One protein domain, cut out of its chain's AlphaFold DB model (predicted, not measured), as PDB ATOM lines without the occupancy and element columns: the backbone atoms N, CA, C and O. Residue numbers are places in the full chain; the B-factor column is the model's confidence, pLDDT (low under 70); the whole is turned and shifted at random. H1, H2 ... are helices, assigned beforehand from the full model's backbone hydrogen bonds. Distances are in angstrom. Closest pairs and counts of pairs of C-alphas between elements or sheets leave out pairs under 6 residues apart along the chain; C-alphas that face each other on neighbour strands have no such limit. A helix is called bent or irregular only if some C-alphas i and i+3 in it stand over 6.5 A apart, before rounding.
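This is residues 2 to 54 and 68 to 145 of the 224 residues of the protein "Branched-chain amino acid ABC transporter permease" of Nitrospirae bacterium (UniProt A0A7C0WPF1). Look first for H6, a long helix through the middle of an open, all-helix frame: H3 runs back along one side of it, while H2 spans the other side across a gap that the short helix H1 partly fills. At one end of H3 and H6 the short helices H4 and H5 make the turn between them. The printed part has 131 residues, with six named helices in the order H1 to H6 and no named strand. It is loose, with a radius of gyration of the C-alphas of 18.0 A and spans of 53 by 36 by 20 A.

Begin with H1, residues 2 to 12, which touches the hub H6, residues 115 to 141, at its residues 119 to 128 alone; the closest C-alphas, of Gly 4 and Val 124, are 4.9 A apart, and the two run opposite ways at a steep tilt of 45 degrees. H2, residues 20 to 42, is close to H1 but not clearly touching, with the C-alphas of Phe 11 and Ile 26 closest at 7.6 A; H2 and H6 are apart. Go on to H3, residues 69 to 91, which touches H6 at residues 129 to 140 alone, with a shallow tilt of 14 degrees, opposite ways; the C-alphas of Val 74 and Val 136 are closest at 5.9 A. H4, residues 93 to 103, touches H3 only at the corner, Phe 89 and Gly 95 having the closest C-alphas at 4.1 A. H4 also touches H6, about perpendicular at 81 degrees, with the C-alphas of Met 98 and Ile 118 closest at 6.2 A. H5, residues 105 to 110, touches H4 at a steep tilt of 59 degrees, with the C-alphas of Cys 101 and Ala 108 closest at 5.4 A. H5 and H6 only just touch, only at the corner, with 3 pairs of C-alphas within 8 A, the closest being those of Arg 109 and Ala 115 at 6.3 A. Every O i to N i+4 pair is within hydrogen-bond range in H1, H2, H3, H4 and H5; in H6 20 of 23 are.

Find C-alpha 2 at (9.283, -34.583, -2.097), where H1 begins its 14.7 A. H2 is 32.9 A long, H3 32.6 A, H4 15.6 A and H5 9.0 A. H6 runs 37.0 A from C-alpha 115 at (-5.551, -38.910, -14.038) to C-alpha 141 at (27.908, -23.173, -14.033); it has a kink of 33 degrees near residue 135 and is only just irregular, C-alphas 136 and 139 being 7.0 A apart.

The two C-alphas farthest apart, of Gly 54 and Leu 110, are 53.7 A apart. Residues 55 to 67 are not printed, and C-alphas 54 and 68 are 8.4 A apart across that cut, which lies in the link from H2 to H3. Of the links printed whole, none is long. Residues 16 to 22, of which 20 to 22 belong to H2, stand free. The pLDDT is under 70 at residues 14 to 18, 47 to 54 and 68.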
ATOM      1  N   VAL A   2      10.281 -34.925  -3.142       80.81
ATOM      2  CA  VAL A   2       9.283 -34.583  -2.097       80.81
ATOM      3  C   VAL A   2       8.666 -33.196  -2.308       80.81
ATOM      4  O   VAL A   2       7.449 -33.065  -2.315       80.81
ATOM      5  N   VAL A   3       9.490 -32.183  -2.590       78.69
ATOM      6  CA  VAL A   3       9.018 -30.817  -2.888       78.69
ATOM      7  C   VAL A   3       8.065 -30.790  -4.091       78.69
ATOM      8  O   VAL A   3       7.019 -30.160  -4.027       78.69
ATOM      9  N   GLY A   4       8.369 -31.537  -5.158       72.31
ATOM     10  CA  GLY A   4       7.493 -31.640  -6.333       72.31
ATOM     11  C   GLY A   4       6.160 -32.333  -6.035       72.31
ATOM     12  O   GLY A   4       5.124 -31.895  -6.524       72.31
ATOM     13  N   ALA A   5       6.171 -33.369  -5.186       75.19
ATOM     14  CA  ALA A   5       4.946 -34.020  -4.717       75.19
ATOM     15  C   ALA A   5       4.084 -33.055  -3.893       75.19
ATOM     16  O   ALA A   5       2.880 -32.966  -4.111       75.19
ATOM     17  N   LEU A   6       4.705 -32.315  -2.969       81.38
ATOM     18  CA  LEU A   6       4.023 -31.336  -2.125       81.38
ATOM     19  C   LEU A   6       3.413 -30.209  -2.954       81.38
ATOM     20  O   LEU A   6       2.257 -29.864  -2.740       81.38
ATOM     21  N   ILE A   7       4.149 -29.687  -3.936       78.75
ATOM     22  CA  ILE A   7       3.653 -28.657  -4.853       78.75
ATOM     23  C   ILE A   7       2.383 -29.125  -5.563       78.75
ATOM     24  O   ILE A   7       1.372 -28.422  -5.540       78.75
ATOM     25  N   ASP A   8       2.410 -30.315  -6.166       78.38
ATOM     26  CA  ASP A   8       1.237 -30.823  -6.871       78.38
ATOM     27  C   ASP A   8       0.069 -31.076  -5.910       78.38
ATOM     28  O   ASP A   8      -1.050 -30.633  -6.163       78.38
ATOM     29  N   ILE A   9       0.320 -31.729  -4.773       76.12
ATOM     30  CA  ILE A   9      -0.728 -32.096  -3.815       76.12
ATOM     31  C   ILE A   9      -1.371 -30.864  -3.179       76.12
ATOM     32  O   ILE A   9      -2.582 -30.874  -2.981       76.12
ATOM     33  N   ILE A  10      -0.594 -29.829  -2.858       77.31
ATOM     34  CA  ILE A  10      -1.074 -28.633  -2.156       77.31
ATOM     35  C   ILE A  10      -1.714 -27.654  -3.137       77.31
ATOM     36  O   ILE A  10      -2.826 -27.190  -2.897       77.31
ATOM     37  N   PHE A  11      -1.049 -27.356  -4.253       72.62
ATOM     38  CA  PHE A  11      -1.483 -26.274  -5.135       72.62
ATOM     39  C   PHE A  11      -2.310 -26.759  -6.316       72.62
ATOM     40  O   PHE A  11      -3.262 -26.086  -6.682       72.62
ATOM     41  N   ILE A  12      -1.979 -27.899  -6.925       71.31
ATOM     42  CA  ILE A  12      -2.545 -28.291  -8.227       71.31
ATOM     43  C   ILE A  12      -3.732 -29.239  -8.060       71.31
ATOM     44  O   ILE A  12      -4.766 -29.081  -8.713       71.31
ATOM     45  N   ARG A  13      -3.623 -30.210  -7.152       75.25
ATOM     46  CA  ARG A  13      -4.623 -31.264  -6.942       75.25
ATOM     47  C   ARG A  13      -5.965 -30.732  -6.435       75.25
ATOM     48  O   ARG A  13      -6.997 -31.350  -6.709       75.25
ATOM     49  N   TRP A  14      -5.947 -29.599  -5.735       68.75
ATOM     50  CA  TRP A  14      -7.134 -28.939  -5.185       68.75
ATOM     51  C   TRP A  14      -7.873 -28.053  -6.189       68.75
ATOM     52  O   TRP A  14      -9.014 -27.669  -5.932       68.75
ATOM     53  N   ILE A  15      -7.283 -27.750  -7.349       68.94
ATOM     54  CA  ILE A  15      -7.924 -26.851  -8.307       68.94
ATOM     55  C   ILE A  15      -8.946 -27.628  -9.136       68.94
ATOM     56  O   ILE A  15      -8.619 -28.373 -10.061       68.94
ATOM     57  N   VAL A  16     -10.219 -27.423  -8.808       57.03
ATOM     58  CA  VAL A  16     -11.357 -27.925  -9.578       57.03
ATOM     59  C   VAL A  16     -11.736 -26.863 -10.618       57.03
ATOM     60  O   VAL A  16     -12.031 -25.728 -10.258       57.03
ATOM     61  N   ASN A  17     -11.695 -27.217 -11.908       63.91
ATOM     62  CA  ASN A  17     -11.954 -26.329 -13.062       63.91
ATOM     63  C   ASN A  17     -11.085 -25.051 -13.134       63.91
ATOM     64  O   ASN A  17     -11.604 -23.933 -13.134       63.91
ATOM     65  N   PRO A  18      -9.751 -25.183 -13.217       67.69
ATOM     66  CA  PRO A  18      -8.873 -24.042 -13.458       67.69
ATOM     67  C   PRO A  18      -9.130 -23.396 -14.826       67.69
ATOM     68  O   PRO A  18      -9.054 -24.069 -15.854       67.69
ATOM     69  N   SER A  19      -9.324 -22.076 -14.854       81.12
ATOM     70  CA  SER A  19      -9.065 -21.292 -16.064       81.12
ATOM     71  C   SER A  19      -7.556 -21.242 -16.339       81.12
ATOM     72  O   SER A  19      -6.747 -21.326 -15.409       81.12
ATOM     73  N   VAL A  20      -7.162 -21.080 -17.609       80.38
ATOM     74  CA  VAL A  20      -5.743 -20.997 -18.018       80.38
ATOM     75  C   VAL A  20      -5.009 -19.905 -17.234       80.38
ATOM     76  O   VAL A  20      -3.925 -20.132 -16.704       80.38
ATOM     77  N   LEU A  21      -5.656 -18.751 -17.067       83.81
ATOM     78  CA  LEU A  21      -5.123 -17.613 -16.319       83.81
ATOM     79  C   LEU A  21      -4.845 -17.974 -14.849       83.81
ATOM     80  O   LEU A  21      -3.791 -17.631 -14.320       83.81
ATOM     81  N   ARG A  22      -5.736 -18.738 -14.200       83.50
ATOM     82  CA  ARG A  22      -5.548 -19.180 -12.809       83.50
ATOM     83  C   ARG A  22      -4.352 -20.124 -12.666       83.50
ATOM     84  O   ARG A  22      -3.610 -19.992 -11.699       83.50
ATOM     85  N   MET A  23      -4.137 -21.038 -13.618       79.12
ATOM     86  CA  MET A  23      -2.932 -21.885 -13.613       79.12
ATOM     87  C   MET A  23      -1.661 -21.049 -13.731       79.12
ATOM     88  O   MET A  23      -0.738 -21.250 -12.947       79.12
ATOM     89  N   ILE A  24      -1.634 -20.096 -14.667       83.81
ATOM     90  CA  ILE A  24      -0.464 -19.239 -14.893       83.81
ATOM     91  C   ILE A  24      -0.121 -18.467 -13.614       83.81
ATOM     92  O   ILE A  24       1.007 -18.574 -13.138       83.81
ATOM     93  N   ILE A  25      -1.098 -17.787 -12.999       87.25
ATOM     94  CA  ILE A  25      -0.879 -17.026 -11.756       87.25
ATOM     95  C   ILE A  25      -0.312 -17.916 -10.646       87.25
ATOM     96  O   ILE A  25       0.658 -17.532  -9.998       87.25
ATOM     97  N   ILE A  26      -0.873 -19.113 -10.442       85.44
ATOM     98  CA  ILE A  26      -0.410 -20.027  -9.387       85.44
ATOM     99  C   ILE A  26       1.023 -20.492  -9.660       85.44
ATOM    100  O   ILE A  26       1.845 -20.487  -8.748       85.44
ATOM    101  N   THR A  27       1.349 -20.861 -10.901       84.00
ATOM    102  CA  THR A  27       2.706 -21.317 -11.250       84.00
ATOM    103  C   THR A  27       3.754 -20.212 -11.126       84.00
ATOM    104  O   THR A  27       4.833 -20.467 -10.596       84.00
ATOM    105  N   ILE A  28       3.430 -18.984 -11.545       87.00
ATOM    106  CA  ILE A  28       4.322 -17.826 -11.404       87.00
ATOM    107  C   ILE A  28       4.502 -17.483  -9.925       87.00
ATOM    108  O   ILE A  28       5.634 -17.366  -9.464       87.00
ATOM    109  N   GLY A  29       3.406 -17.388  -9.166       87.19
ATOM    110  CA  GLY A  29       3.455 -17.104  -7.733       87.19
ATOM    111  C   GLY A  29       4.283 -18.138  -6.974       87.19
ATOM    112  O   GLY A  29       5.150 -17.778  -6.184       87.19
ATOM    113  N   LEU A  30       4.094 -19.422  -7.280       86.75
ATOM    114  CA  LEU A  30       4.888 -20.496  -6.698       86.75
ATOM    115  C   LEU A  30       6.374 -20.383  -7.073       86.75
ATOM    116  O   LEU A  30       7.227 -20.563  -6.209       86.75
ATOM    117  N   SER A  31       6.693 -20.059  -8.329       84.75
ATOM    118  CA  SER A  31       8.079 -19.858  -8.768       84.75
ATOM    119  C   SER A  31       8.758 -18.709  -8.018       84.75
ATOM    120  O   SER A  31       9.922 -18.842  -7.648       84.75
ATOM    121  N   ILE A  32       8.044 -17.603  -7.779       87.44
ATOM    122  CA  ILE A  32       8.559 -16.453  -7.021       87.44
ATOM    123  C   ILE A  32       8.778 -16.846  -5.560       87.44
ATOM    124  O   ILE A  32       9.860 -16.630  -5.031       87.44
ATOM    125  N   VAL A  33       7.802 -17.498  -4.920       88.88
ATOM    126  CA  VAL A  33       7.928 -17.943  -3.521       88.88
ATOM    127  C   VAL A  33       9.115 -18.892  -3.342       88.88
ATOM    128  O   VAL A  33       9.892 -18.727  -2.407       88.88
ATOM    129  N   ILE A  34       9.300 -19.858  -4.248       85.62
ATOM    130  CA  ILE A  34      10.447 -20.778  -4.198       85.62
ATOM    131  C   ILE A  34      11.768 -20.010  -4.321       85.62
ATOM    132  O   ILE A  34      12.711 -20.306  -3.589       85.62
ATOM    133  N   ARG A  35      11.832 -19.020  -5.217       83.62
ATOM    134  CA  ARG A  35      13.019 -18.181  -5.416       83.62
ATOM    135  C   ARG A  35      13.337 -17.339  -4.179       83.62
ATOM    136  O   ARG A  35      14.488 -17.311  -3.760       83.62
ATOM    137  N   GLU A  36      12.338 -16.708  -3.572       86.94
ATOM    138  CA  GLU A  36      12.523 -15.876  -2.374       86.94
ATOM    139  C   GLU A  36      12.914 -16.702  -1.144       86.94
ATOM    140  O   GLU A  36      13.779 -16.296  -0.368       86.94
ATOM    141  N   ILE A  37      12.343 -17.903  -0.988       87.12
ATOM    142  CA  ILE A  37      12.775 -18.853   0.044       87.12
ATOM    143  C   ILE A  37      14.234 -19.254  -0.193       87.12
ATOM    144  O   ILE A  37      15.021 -19.289   0.752       87.12
ATOM    145  N   ALA A  38      14.617 -19.534  -1.442       83.38
ATOM    146  CA  ALA A  38      15.996 -19.877  -1.768       83.38
ATOM    147  C   ALA A  38      16.959 -18.719  -1.453       83.38
ATOM    148  O   ALA A  38      18.013 -18.952  -0.866       83.38
ATOM    149  N   LEU A  39      16.566 -17.481  -1.767       84.31
ATOM    150  CA  LEU A  39      17.328 -16.278  -1.441       84.31
ATOM    151  C   LEU A  39      17.503 -16.107   0.076       84.31
ATOM    152  O   LEU A  39      18.611 -15.852   0.532       84.31
ATOM    153  N   HIS A  40      16.448 -16.298   0.873       85.06
ATOM    154  CA  HIS A  40      16.535 -16.169   2.333       85.06
ATOM    155  C   HIS A  40      17.376 -17.267   2.996       85.06
ATOM    156  O   HIS A  40      18.066 -17.002   3.976       85.06
ATOM    157  N   VAL A  41      17.315 -18.501   2.490       83.94
ATOM    158  CA  VAL A  41      18.038 -19.638   3.084       83.94
ATOM    159  C   VAL A  41      19.512 -19.655   2.669       83.94
ATOM    160  O   VAL A  41      20.373 -19.957   3.495       83.94
ATOM    161  N   TRP A  42      19.823 -19.352   1.403       80.00
ATOM    162  CA  TRP A  42      21.184 -19.461   0.859       80.00
ATOM    163  C   TRP A  42      21.909 -18.124   0.659       80.00
ATOM    164  O   TRP A  42      23.140 -18.134   0.531       80.00
ATOM    165  N   GLY A  43      21.198 -16.999   0.694       78.50
ATOM    166  CA  GLY A  43      21.736 -15.673   0.396       78.50
ATOM    167  C   GLY A  43      21.854 -15.391  -1.105       78.50
ATOM    168  O   GLY A  43      21.520 -16.217  -1.955       78.50
ATOM    169  N   ASP A  44      22.347 -14.200  -1.432       74.75
ATOM    170  CA  ASP A  44      22.569 -13.692  -2.792       74.75
ATOM    171  C   ASP A  44      23.917 -14.122  -3.402       74.75
ATOM    172  O   ASP A  44      24.119 -14.013  -4.615       74.75
ATOM    173  N   GLY A  45      24.825 -14.635  -2.566       71.25
ATOM    174  CA  GLY A  45      26.184 -15.007  -2.950       71.25
ATOM    175  C   GLY A  45      26.254 -16.120  -3.999       71.25
ATOM    176  O   GLY A  45      25.599 -17.158  -3.885       71.25
ATOM    177  N   VAL A  46      27.119 -15.925  -4.998       72.31
ATOM    178  CA  VAL A  46      27.459 -16.943  -6.001       72.31
ATOM    179  C   VAL A  46      28.268 -18.052  -5.332       72.31
ATOM    180  O   VAL A  46      29.321 -17.794  -4.748       72.31
ATOM    181  N   ARG A  47      27.791 -19.298  -5.414       68.00
ATOM    182  CA  ARG A  47      28.481 -20.462  -4.840       68.00
ATOM    183  C   ARG A  47      28.944 -21.409  -5.940       68.00
ATOM    184  O   ARG A  47      28.142 -21.870  -6.751       68.00
ATOM    185  N   ALA A  48      30.229 -21.748  -5.928       63.97
ATOM    186  CA  ALA A  48      30.749 -22.903  -6.651       63.97
ATOM    187  C   ALA A  48      30.623 -24.131  -5.742       63.97
ATOM    188  O   ALA A  48      31.170 -24.149  -4.637       63.97
ATOM    189  N   LEU A  49      29.856 -25.137  -6.166       64.25
ATOM    190  CA  LEU A  49      29.833 -26.420  -5.464       64.25
ATOM    191  C   LEU A  49      31.083 -27.231  -5.836       64.25
ATOM    192  O   LEU A  49      31.514 -27.164  -6.989       64.25
ATOM    193  N   PRO A  50      31.653 -28.006  -4.896       61.66
ATOM    194  CA  PRO A  50      32.811 -28.842  -5.181       61.66
ATOM    195  C   PRO A  50      32.479 -29.886  -6.256       61.66
ATOM    196  O   PRO A  50      31.362 -30.402  -6.331       61.66
ATOM    197  N   TYR A  51      33.471 -30.201  -7.085       63.03
ATOM    198  CA  TYR A  51      33.373 -31.210  -8.137       63.03
ATOM    199  C   TYR A  51      33.161 -32.610  -7.539       63.03
ATOM    200  O   TYR A  51      33.736 -32.940  -6.505       63.03
ATOM    201  N   PHE A  52      32.354 -33.459  -8.191       58.06
ATOM    202  CA  PHE A  52      32.082 -34.819  -7.689       58.06
ATOM    203  C   PHE A  52      33.309 -35.736  -7.755       58.06
ATOM    204  O   PHE A  52      33.389 -36.725  -7.029       58.06
ATOM    205  N   THR A  53      34.247 -35.468  -8.666       48.59
ATOM    206  CA  THR A  53      35.501 -36.224  -8.789       48.59
ATOM    207  C   THR A  53      36.567 -35.342  -9.446       48.59
ATOM    208  O   THR A  53      36.380 -34.899 -10.578       48.59
ATOM    209  N   GLY A  54      37.678 -35.099  -8.743       52.03
ATOM    210  CA  GLY A  54      38.764 -34.202  -9.174       52.03
ATOM    211  C   GLY A  54      38.666 -32.773  -8.613       52.03
ATOM    212  O   GLY A  54      37.751 -32.458  -7.859       52.03
ATOM    213  N   SER A  68      37.211 -31.853 -18.535       67.25
ATOM    214  CA  SER A  68      36.941 -31.940 -17.098       67.25
ATOM    215  C   SER A  68      36.161 -33.233 -16.792       67.25
ATOM    216  O   SER A  68      35.138 -33.482 -17.439       67.25
ATOM    217  N   PRO A  69      36.570 -34.041 -15.792       70.69
ATOM    218  CA  PRO A  69      35.863 -35.245 -15.347       70.69
ATOM    219  C   PRO A  69      34.380 -35.006 -15.033       70.69
ATOM    220  O   PRO A  69      33.548 -35.894 -15.209       70.69
ATOM    221  N   GLN A  70      34.024 -33.787 -14.628       74.88
ATOM    222  CA  GLN A  70      32.642 -33.390 -14.371       74.88
ATOM    223  C   GLN A  70      31.770 -33.435 -15.630       74.88
ATOM    224  O   GLN A  70      30.606 -33.815 -15.553       74.88
ATOM    225  N   VAL A  71      32.318 -33.101 -16.800       77.00
ATOM    226  CA  VAL A  71      31.583 -33.175 -18.074       77.00
ATOM    227  C   VAL A  71      31.256 -34.630 -18.416       77.00
ATOM    228  O   VAL A  71      30.155 -34.916 -18.883       77.00
ATOM    229  N   LEU A  72      32.162 -35.566 -18.110       79.81
ATOM    230  CA  LEU A  72      31.905 -37.000 -18.278       79.81
ATOM    231  C   LEU A  72      30.778 -37.479 -17.356       79.81
ATOM    232  O   LEU A  72      29.924 -38.244 -17.797       79.81
ATOM    233  N   TRP A  73      30.715 -36.977 -16.120       82.00
ATOM    234  CA  TRP A  73      29.584 -37.230 -15.223       82.00
ATOM    235  C   TRP A  73      28.272 -36.660 -15.751       82.00
ATOM    236  O   TRP A  73      27.256 -37.350 -15.704       82.00
ATOM    237  N   VAL A  74      28.278 -35.437 -16.291       85.06
ATOM    238  CA  VAL A  74      27.086 -34.832 -16.908       85.06
ATOM    239  C   VAL A  74      26.568 -35.708 -18.041       85.06
ATOM    240  O   VAL A  74      25.383 -36.037 -18.064       85.06
ATOM    241  N   ILE A  75      27.453 -36.130 -18.946       85.56
ATOM    242  CA  ILE A  75      27.094 -37.000 -20.069       85.56
ATOM    243  C   ILE A  75      26.597 -38.354 -19.551       85.56
ATOM    244  O   ILE A  75      25.525 -38.795 -19.956       85.56
ATOM    245  N   GLY A  76      27.312 -38.978 -18.611       88.12
ATOM    246  CA  GLY A  76      26.953 -40.278 -18.047       88.12
ATOM    247  C   GLY A  76      25.592 -40.274 -17.349       88.12
ATOM    248  O   GLY A  76      24.735 -41.100 -17.663       88.12
ATOM    249  N   VAL A  77      25.347 -39.312 -16.454       89.19
ATOM    250  CA  VAL A  77      24.057 -39.182 -15.758       89.19
ATOM    251  C   VAL A  77      22.941 -38.864 -16.749       89.19
ATOM    252  O   VAL A  77      21.873 -39.469 -16.667       89.19
ATOM    253  N   CYS A  78      23.181 -37.972 -17.715       88.94
ATOM    254  CA  CYS A  78      22.213 -37.671 -18.768       88.94
ATOM    255  C   CYS A  78      21.835 -38.936 -19.554       88.94
ATOM    256  O   CYS A  78      20.651 -39.259 -19.660       88.94
ATOM    257  N   SER A  79      22.819 -39.709 -20.027       89.31
ATOM    258  CA  SER A  79      22.582 -40.965 -20.745       89.31
ATOM    259  C   SER A  79      21.780 -41.963 -19.910       89.31
ATOM    260  O   SER A  79      20.802 -42.522 -20.407       89.31
ATOM    261  N   VAL A  80      22.128 -42.146 -18.632       92.56
ATOM    262  CA  VAL A  80      21.398 -43.045 -17.723       92.56
ATOM    263  C   VAL A  80      19.949 -42.594 -17.542       92.56
ATOM    264  O   VAL A  80      19.038 -43.411 -17.670       92.56
ATOM    265  N   VAL A  81      19.707 -41.304 -17.297       91.12
ATOM    266  CA  VAL A  81      18.351 -40.757 -17.118       91.12
ATOM    267  C   VAL A  81      17.516 -40.933 -18.384       91.12
ATOM    268  O   VAL A  81      16.351 -41.319 -18.301       91.12
ATOM    269  N   VAL A  82      18.093 -40.695 -19.560       89.31
ATOM    270  CA  VAL A  82      17.391 -40.819 -20.845       89.31
ATOM    271  C   VAL A  82      17.020 -42.270 -21.134       89.31
ATOM    272  O   VAL A  82      15.876 -42.535 -21.509       89.31
ATOM    273  N   ILE A  83      17.944 -43.209 -20.916       90.38
ATOM    274  CA  ILE A  83      17.689 -44.648 -21.073       90.38
ATOM    275  C   ILE A  83      16.617 -45.101 -20.075       90.38
ATOM    276  O   ILE A  83      15.656 -45.764 -20.467       90.38
ATOM    277  N   ALA A  84      16.730 -44.690 -18.810       90.75
ATOM    278  CA  ALA A  84      15.758 -45.018 -17.772       90.75
ATOM    279  C   ALA A  84      14.363 -44.473 -18.105       90.75
ATOM    280  O   ALA A  84      13.376 -45.194 -17.971       90.75
ATOM    281  N   LEU A  85      14.263 -43.234 -18.596       88.62
ATOM    282  CA  LEU A  85      12.999 -42.645 -19.039       88.62
ATOM    283  C   LEU A  85      12.422 -43.358 -20.258       88.62
ATOM    284  O   LEU A  85      11.219 -43.607 -20.304       88.62
ATOM    285  N   ASN A  86      13.257 -43.700 -21.241       88.00
ATOM    286  CA  ASN A  86      12.809 -44.438 -22.416       88.00
ATOM    287  C   ASN A  86      12.237 -45.803 -22.011       88.00
ATOM    288  O   ASN A  86      11.125 -46.158 -22.412       88.00
ATOM    289  N   PHE A  87      12.950 -46.521 -21.141       89.38
ATOM    290  CA  PHE A  87      12.493 -47.793 -20.602       89.38
ATOM    291  C   PHE A  87      11.201 -47.626 -19.792       89.38
ATOM    292  O   PHE A  87      10.234 -48.360 -20.001       89.38
ATOM    293  N   PHE A  88      11.137 -46.605 -18.934       89.62
ATOM    294  CA  PHE A  88       9.959 -46.281 -18.137       89.62
ATOM    295  C   PHE A  88       8.729 -46.043 -19.018       89.62
ATOM    296  O   PHE A  88       7.691 -46.670 -18.804       89.62
ATOM    297  N   PHE A  89       8.826 -45.202 -20.048       86.38
ATOM    298  CA  PHE A  89       7.687 -44.921 -20.921       86.38
ATOM    299  C   PHE A  89       7.287 -46.114 -21.796       86.38
ATOM    300  O   PHE A  89       6.090 -46.306 -22.031       86.38
ATOM    301  N   SER A  90       8.246 -46.915 -22.265       85.81
ATOM    302  CA  SER A  90       7.999 -48.027 -23.195       85.81
ATOM    303  C   SER A  90       7.480 -49.293 -22.504       85.81
ATOM    304  O   SER A  90       6.511 -49.905 -22.977       85.81
ATOM    305  N   PHE A  91       8.075 -49.659 -21.367       87.06
ATOM    306  CA  PHE A  91       7.841 -50.950 -20.717       87.06
ATOM    307  C   PHE A  91       6.918 -50.880 -19.498       87.06
ATOM    308  O   PHE A  91       6.264 -51.875 -19.194       87.06
ATOM    309  N   THR A  92       6.792 -49.738 -18.812       91.81
ATOM    310  CA  THR A  92       5.974 -49.679 -17.586       91.81
ATOM    311  C   THR A  92       4.511 -49.324 -17.856       91.81
ATOM    312  O   THR A  92       4.188 -48.502 -18.718       91.81
ATOM    313  N   LEU A  93       3.603 -49.915 -17.068       88.00
ATOM    314  CA  LEU A  93       2.170 -49.595 -17.102       88.00
ATOM    315  C   LEU A  93       1.918 -48.118 -16.773       88.00
ATOM    316  O   LEU A  93       1.140 -47.463 -17.463       88.00
ATOM    317  N   VAL A  94       2.630 -47.574 -15.782       89.88
ATOM    318  CA  VAL A  94       2.518 -46.165 -15.374       89.88
ATOM    319  C   VAL A  94       2.926 -45.230 -16.517       89.88
ATOM    320  O   VAL A  94       2.203 -44.284 -16.826       89.88
ATOM    321  N   GLY A  95       4.030 -45.526 -17.213       87.19
ATOM    322  CA  GLY A  95       4.475 -44.758 -18.377       87.19
ATOM    323  C   GLY A  95       3.477 -44.792 -19.543       87.19
ATOM    324  O   GLY A  95       3.245 -43.775 -20.203       87.19
ATOM    325  N   ARG A  96       2.814 -45.930 -19.776       87.31
ATOM    326  CA  ARG A  96       1.733 -46.041 -20.774       87.31
ATOM    327  C   ARG A  96       0.493 -45.245 -20.371       87.31
ATOM    328  O   ARG A  96      -0.068 -44.538 -21.206       87.31
ATOM    329  N   GLN A  97       0.101 -45.297 -19.100       89.38
ATOM    330  CA  GLN A  97      -1.017 -44.508 -18.581       89.38
ATOM    331  C   GLN A  97      -0.742 -42.997 -18.662       89.38
ATOM    332  O   GLN A  97      -1.650 -42.230 -18.989       89.38
ATOM    333  N   MET A  98       0.504 -42.564 -18.426       88.62
ATOM    334  CA  MET A  98       0.945 -41.179 -18.639       88.62
ATOM    335  C   MET A  98       0.745 -40.736 -20.089       88.62
ATOM    336  O   MET A  98       0.144 -39.690 -20.329       88.62
ATOM    337  N   ARG A  99       1.183 -41.551 -21.060       86.31
ATOM    338  CA  ARG A  99       0.989 -41.261 -22.492       86.31
ATOM    339  C   ARG A  99      -0.491 -41.228 -22.884       86.31
ATOM    340  O   ARG A  99      -0.904 -40.325 -23.607       86.31
ATOM    341  N   ALA A 100      -1.305 -42.140 -22.352       86.19
ATOM    342  CA  ALA A 100      -2.752 -42.140 -22.575       86.19
ATOM    343  C   ALA A 100      -3.420 -40.866 -22.025       86.19
ATOM    344  O   ALA A 100      -4.216 -40.228 -22.716       86.19
ATOM    345  N   CYS A 101      -3.047 -40.448 -20.811       87.00
ATOM    346  CA  CYS A 101      -3.533 -39.208 -20.203       87.00
ATOM    347  C   CYS A 101      -3.097 -37.948 -20.962       87.00
ATOM    348  O   CYS A 101      -3.851 -36.977 -20.972       87.00
ATOM    349  N   ALA A 102      -1.908 -37.955 -21.576       83.00
ATOM    350  CA  ALA A 102      -1.408 -36.843 -22.383       83.00
ATOM    351  C   ALA A 102      -2.164 -36.691 -23.714       83.00
ATOM    352  O   ALA A 102      -2.348 -35.569 -24.173       83.00
ATOM    353  N   SER A 103      -2.626 -37.799 -24.305       85.50
ATOM    354  CA  SER A 103      -3.427 -37.773 -25.535       85.50
ATOM    355  C   SER A 103      -4.851 -37.276 -25.273       85.50
ATOM    356  O   SER A 103      -5.290 -36.288 -25.856       85.50
ATOM    357  N   ASN A 104      -5.571 -37.914 -24.343       86.50
ATOM    358  CA  ASN A 104      -6.900 -37.457 -23.947       86.50
ATOM    359  C   ASN A 104      -7.192 -37.805 -22.484       86.50
ATOM    360  O   ASN A 104      -7.483 -38.948 -22.122       86.50
ATOM    361  N   ARG A 105      -7.167 -36.774 -21.636       84.44
ATOM    362  CA  ARG A 105      -7.390 -36.905 -20.193       84.44
ATOM    363  C   ARG A 105      -8.783 -37.431 -19.843       84.44
ATOM    364  O   ARG A 105      -8.921 -38.140 -18.849       84.44
ATOM    365  N   ASN A 106      -9.803 -37.084 -20.628       85.12
ATOM    366  CA  ASN A 106     -11.180 -37.512 -20.379       85.12
ATOM    367  C   ASN A 106     -11.367 -38.981 -20.768       85.12
ATOM    368  O   ASN A 106     -11.886 -39.752 -19.965       85.12
ATOM    369  N   ALA A 107     -10.855 -39.390 -21.932       86.69
ATOM    370  CA  ALA A 107     -10.889 -40.787 -22.363       86.69
ATOM    371  C   ALA A 107     -10.114 -41.701 -21.397       86.69
ATOM    372  O   ALA A 107     -10.623 -42.735 -20.978       86.69
ATOM    373  N   ALA A 108      -8.931 -41.275 -20.946       87.94
ATOM    374  CA  ALA A 108      -8.146 -42.030 -19.972       87.94
ATOM    375  C   ALA A 108      -8.906 -42.264 -18.651       87.94
ATOM    376  O   ALA A 108      -8.844 -43.356 -18.087       87.94
ATOM    377  N   ARG A 109      -9.663 -41.264 -18.171       87.69
ATOM    378  CA  ARG A 109     -10.499 -41.401 -16.965       87.69
ATOM    379  C   ARG A 109     -11.618 -42.428 -17.143       87.69
ATOM    380  O   ARG A 109     -11.894 -43.160 -16.199       87.69
ATOM    381  N   LEU A 110     -12.223 -42.503 -18.330       90.25
ATOM    382  CA  LEU A 110     -13.244 -43.509 -18.647       90.25
ATOM    383  C   LEU A 110     -12.661 -44.929 -18.659       90.25
ATOM    384  O   LEU A 110     -13.333 -45.868 -18.251       90.25
ATOM    385  N   CYS A 111     -11.387 -45.081 -19.022       89.00
ATOM    386  CA  CYS A 111     -10.655 -46.348 -18.931       89.00
ATOM    387  C   CYS A 111     -10.194 -46.705 -17.498       89.00
ATOM    388  O   CYS A 111      -9.327 -47.562 -17.334       89.00
ATOM    389  N   GLY A 112     -10.709 -46.037 -16.458       86.88
ATOM    390  CA  GLY A 112     -10.367 -46.311 -15.055       86.88
ATOM    391  C   GLY A 112      -9.018 -45.744 -14.598       86.88
ATOM    392  O   GLY A 112      -8.559 -46.039 -13.493       86.88
ATOM    393  N   ILE A 113      -8.361 -44.911 -15.413       89.31
ATOM    394  CA  ILE A 113      -7.064 -44.328 -15.068       89.31
ATOM    395  C   ILE A 113      -7.258 -43.131 -14.132       89.31
ATOM    396  O   ILE A 113      -7.925 -42.144 -14.461       89.31
ATOM    397  N   ASN A 114      -6.594 -43.157 -12.973       87.56
ATOM    398  CA  ASN A 114      -6.594 -42.024 -12.052       87.56
ATOM    399  C   ASN A 114      -5.690 -40.886 -12.566       87.56
ATOM    400  O   ASN A 114      -4.533 -40.733 -12.172       87.56
ATOM    401  N   ALA A 115      -6.252 -40.040 -13.430       84.19
ATOM    402  CA  ALA A 115      -5.551 -38.910 -14.038       84.19
ATOM    403  C   ALA A 115      -5.090 -37.825 -13.040       84.19
ATOM    404  O   ALA A 115      -4.356 -36.919 -13.439       84.19
ATOM    405  N   LYS A 116      -5.545 -37.852 -11.775       84.06
ATOM    406  CA  LYS A 116      -5.001 -36.973 -10.726       84.06
ATOM    407  C   LYS A 116      -3.639 -37.500 -10.275       84.06
ATOM    408  O   LYS A 116      -2.661 -36.772 -10.376       84.06
ATOM    409  N   ASN A 117      -3.563 -38.781  -9.906       85.25
ATOM    410  CA  ASN A 117      -2.314 -39.414  -9.469       85.25
ATOM    411  C   ASN A 117      -1.235 -39.385 -10.558       85.25
ATOM    412  O   ASN A 117      -0.060 -39.210 -10.261       85.25
ATOM    413  N   ILE A 118      -1.628 -39.519 -11.826       88.75
ATOM    414  CA  ILE A 118      -0.685 -39.445 -12.947       88.75
ATOM    415  C   ILE A 118      -0.059 -38.062 -13.082       88.75
ATOM    416  O   ILE A 118       1.132 -37.971 -13.361       88.75
ATOM    417  N   VAL A 119      -0.824 -36.992 -12.848       85.00
ATOM    418  CA  VAL A 119      -0.262 -35.637 -12.860       85.00
ATOM    419  C   VAL A 119       0.696 -35.436 -11.693       85.00
ATOM    420  O   VAL A 119       1.800 -34.947 -11.919       85.00
ATOM    421  N   THR A 120       0.353 -35.925 -10.498       85.94
ATOM    422  CA  THR A 120       1.277 -35.931  -9.354       85.94
ATOM    423  C   THR A 120       2.580 -36.649  -9.690       85.94
ATOM    424  O   THR A 120       3.660 -36.115  -9.456       85.94
ATOM    425  N   LEU A 121       2.499 -37.835 -10.298       87.88
ATOM    426  CA  LEU A 121       3.679 -38.596 -10.703       87.88
ATOM    427  C   LEU A 121       4.514 -37.850 -11.747       87.88
ATOM    428  O   LEU A 121       5.737 -37.851 -11.629       87.88
ATOM    429  N   SER A 122       3.886 -37.179 -12.718       88.12
ATOM    430  CA  SER A 122       4.600 -36.344 -13.693       88.12
ATOM    431  C   SER A 122       5.364 -35.216 -13.002       88.12
ATOM    432  O   SER A 122       6.548 -35.037 -13.275       88.12
ATOM    433  N   PHE A 123       4.737 -34.505 -12.057       85.44
ATOM    434  CA  PHE A 123       5.400 -33.448 -11.282       85.44
ATOM    435  C   PHE A 123       6.563 -33.981 -10.439       85.44
ATOM    436  O   PHE A 123       7.627 -33.363 -10.391       85.44
ATOM    437  N   VAL A 124       6.397 -35.145  -9.806       88.94
ATOM    438  CA  VAL A 124       7.455 -35.789  -9.015       88.94
ATOM    439  C   VAL A 124       8.637 -36.201  -9.888       88.94
ATOM    440  O   VAL A 124       9.781 -35.950  -9.502       88.94
ATOM    441  N   LEU A 125       8.375 -36.790 -11.059       90.12
ATOM    442  CA  LEU A 125       9.395 -37.166 -12.040       90.12
ATOM    443  C   LEU A 125      10.144 -35.937 -12.551       90.12
ATOM    444  O   LEU A 125      11.369 -35.900 -12.460       90.12
ATOM    445  N   SER A 126       9.429 -34.905 -13.008       88.19
ATOM    446  CA  SER A 126      10.032 -33.657 -13.487       88.19
ATOM    447  C   SER A 126      10.876 -32.976 -12.408       88.19
ATOM    448  O   SER A 126      12.016 -32.607 -12.672       88.19
ATOM    449  N   ALA A 127      10.372 -32.872 -11.174       88.56
ATOM    450  CA  ALA A 127      11.125 -32.301 -10.060       88.56
ATOM    451  C   ALA A 127      12.328 -33.169  -9.653       88.56
ATOM    452  O   ALA A 127      13.336 -32.646  -9.186       88.56
ATOM    453  N   GLY A 128      12.234 -34.494  -9.789       90.62
ATOM    454  CA  GLY A 128      13.346 -35.413  -9.545       90.62
ATOM    455  C   GLY A 128      14.462 -35.251 -10.571       90.62
ATOM    456  O   GLY A 128      15.614 -35.065 -10.195       90.62
ATOM    457  N   ILE A 129      14.108 -35.253 -11.856       89.94
ATOM    458  CA  ILE A 129      15.062 -35.089 -12.960       89.94
ATOM    459  C   ILE A 129      15.672 -33.688 -12.942       89.94
ATOM    460  O   ILE A 129      16.879 -33.560 -13.098       89.94
ATOM    461  N   GLY A 130      14.871 -32.649 -12.691       88.81
ATOM    462  CA  GLY A 130      15.360 -31.278 -12.556       88.81
ATOM    463  C   GLY A 130      16.337 -31.114 -11.390       88.81
ATOM    464  O   GLY A 130      17.373 -30.479 -11.555       88.81
ATOM    465  N   ALA A 131      16.062 -31.742 -10.240       87.88
ATOM    466  CA  ALA A 131      16.986 -31.736  -9.106       87.88
ATOM    467  C   ALA A 131      18.297 -32.470  -9.431       87.88
ATOM    468  O   ALA A 131      19.370 -31.942  -9.156       87.88
ATOM    469  N   LEU A 132      18.222 -33.647 -10.063       89.88
ATOM    470  CA  LEU A 132      19.405 -34.390 -10.508       89.88
ATOM    471  C   LEU A 132      20.230 -33.585 -11.521       89.88
ATOM    472  O   LEU A 132      21.443 -33.477 -11.370       89.88
ATOM    473  N   ALA A 133      19.575 -32.982 -12.516       87.06
ATOM    474  CA  ALA A 133      20.226 -32.129 -13.503       87.06
ATOM    475  C   ALA A 133      20.911 -30.930 -12.833       87.06
ATOM    476  O   ALA A 133      22.084 -30.684 -13.091       87.06
ATOM    477  N   GLY A 134      20.218 -30.248 -11.914       84.75
ATOM    478  CA  GLY A 134      20.773 -29.153 -11.121       84.75
ATOM    479  C   GLY A 134      22.020 -29.574 -10.348       84.75
ATOM    480  O   GLY A 134      23.057 -28.932 -10.489       84.75
ATOM    481  N   CYS A 135      21.973 -30.686  -9.607       83.88
ATOM    482  CA  CYS A 135      23.126 -31.198  -8.858       83.88
ATOM    483  C   CYS A 135      24.348 -31.437  -9.751       83.88
ATOM    484  O   CYS A 135      25.463 -31.108  -9.367       83.88
ATOM    485  N   VAL A 136      24.140 -31.981 -10.951       84.38
ATOM    486  CA  VAL A 136      25.225 -32.370 -11.861       84.38
ATOM    487  C   VAL A 136      25.808 -31.175 -12.629       84.38
ATOM    488  O   VAL A 136      27.007 -31.148 -12.907       84.38
ATOM    489  N   ILE A 137      24.997 -30.156 -12.927       82.44
ATOM    490  CA  ILE A 137      25.416 -28.930 -13.636       82.44
ATOM    491  C   ILE A 137      26.010 -27.866 -12.703       82.44
ATOM    492  O   ILE A 137      26.804 -27.029 -13.144       82.44
ATOM    493  N   SER A 138      25.643 -27.895 -11.420       80.56
ATOM    494  CA  SER A 138      26.034 -26.875 -10.441       80.56
ATOM    495  C   SER A 138      27.547 -26.629 -10.341       80.56
ATOM    496  O   SER A 138      27.931 -25.461 -10.297       80.56
ATOM    497  N   PRO A 139      28.426 -27.655 -10.366       74.88
ATOM    498  CA  PRO A 139      29.875 -27.437 -10.287       74.88
ATOM    499  C   PRO A 139      30.482 -26.757 -11.523       74.88
ATOM    500  O   PRO A 139      31.595 -26.257 -11.458       74.88
ATOM    501  N   ILE A 140      29.780 -26.743 -12.664       72.50
ATOM    502  CA  ILE A 140      30.290 -26.155 -13.917       72.50
ATOM    503  C   ILE A 140      29.820 -24.708 -14.092       72.50
ATOM    504  O   ILE A 140      30.505 -23.903 -14.715       72.50
ATOM    505  N   THR A 141      28.635 -24.373 -13.578       71.69
ATOM    506  CA  THR A 141      27.908 -23.173 -14.033       71.69
ATOM    507  C   THR A 141      27.870 -22.048 -13.005       71.69
ATOM    508  O   THR A 141      27.377 -20.974 -13.328       71.69
ATOM    509  N   TYR A 142      28.418 -22.276 -11.804       71.69
ATOM    510  CA  TYR A 142      28.194 -21.463 -10.604       71.69
ATOM    511  C   TYR A 142      26.698 -21.349 -10.259       71.69
ATOM    512  O   TYR A 142      25.832 -21.174 -11.115       71.69
ATOM    513  N   VAL A 143      26.355 -21.491  -8.984       74.31
ATOM    514  CA  VAL A 143      24.952 -21.480  -8.558       74.31
ATOM    515  C   VAL A 143      24.632 -20.150  -7.905       74.31
ATOM    516  O   VAL A 143      25.275 -19.754  -6.931       74.31
ATOM    517  N   GLN A 144      23.606 -19.491  -8.430       76.00
ATOM    518  CA  GLN A 144      22.984 -18.319  -7.837       76.00
ATOM    519  C   GLN A 144      21.468 -18.546  -7.741       76.00
ATOM    520  O   GLN A 144      20.904 -19.385  -8.449       76.00
ATOM    521  N   TYR A 145      20.789 -17.803  -6.868       75.88
ATOM    522  CA  TYR A 145      19.353 -17.975  -6.610       75.88
ATOM    523  C   TYR A 145      18.461 -17.769  -7.855       75.88
ATOM    524  O   TYR A 145      17.355 -18.303  -7.909       75.88
TER     525      TYR A 145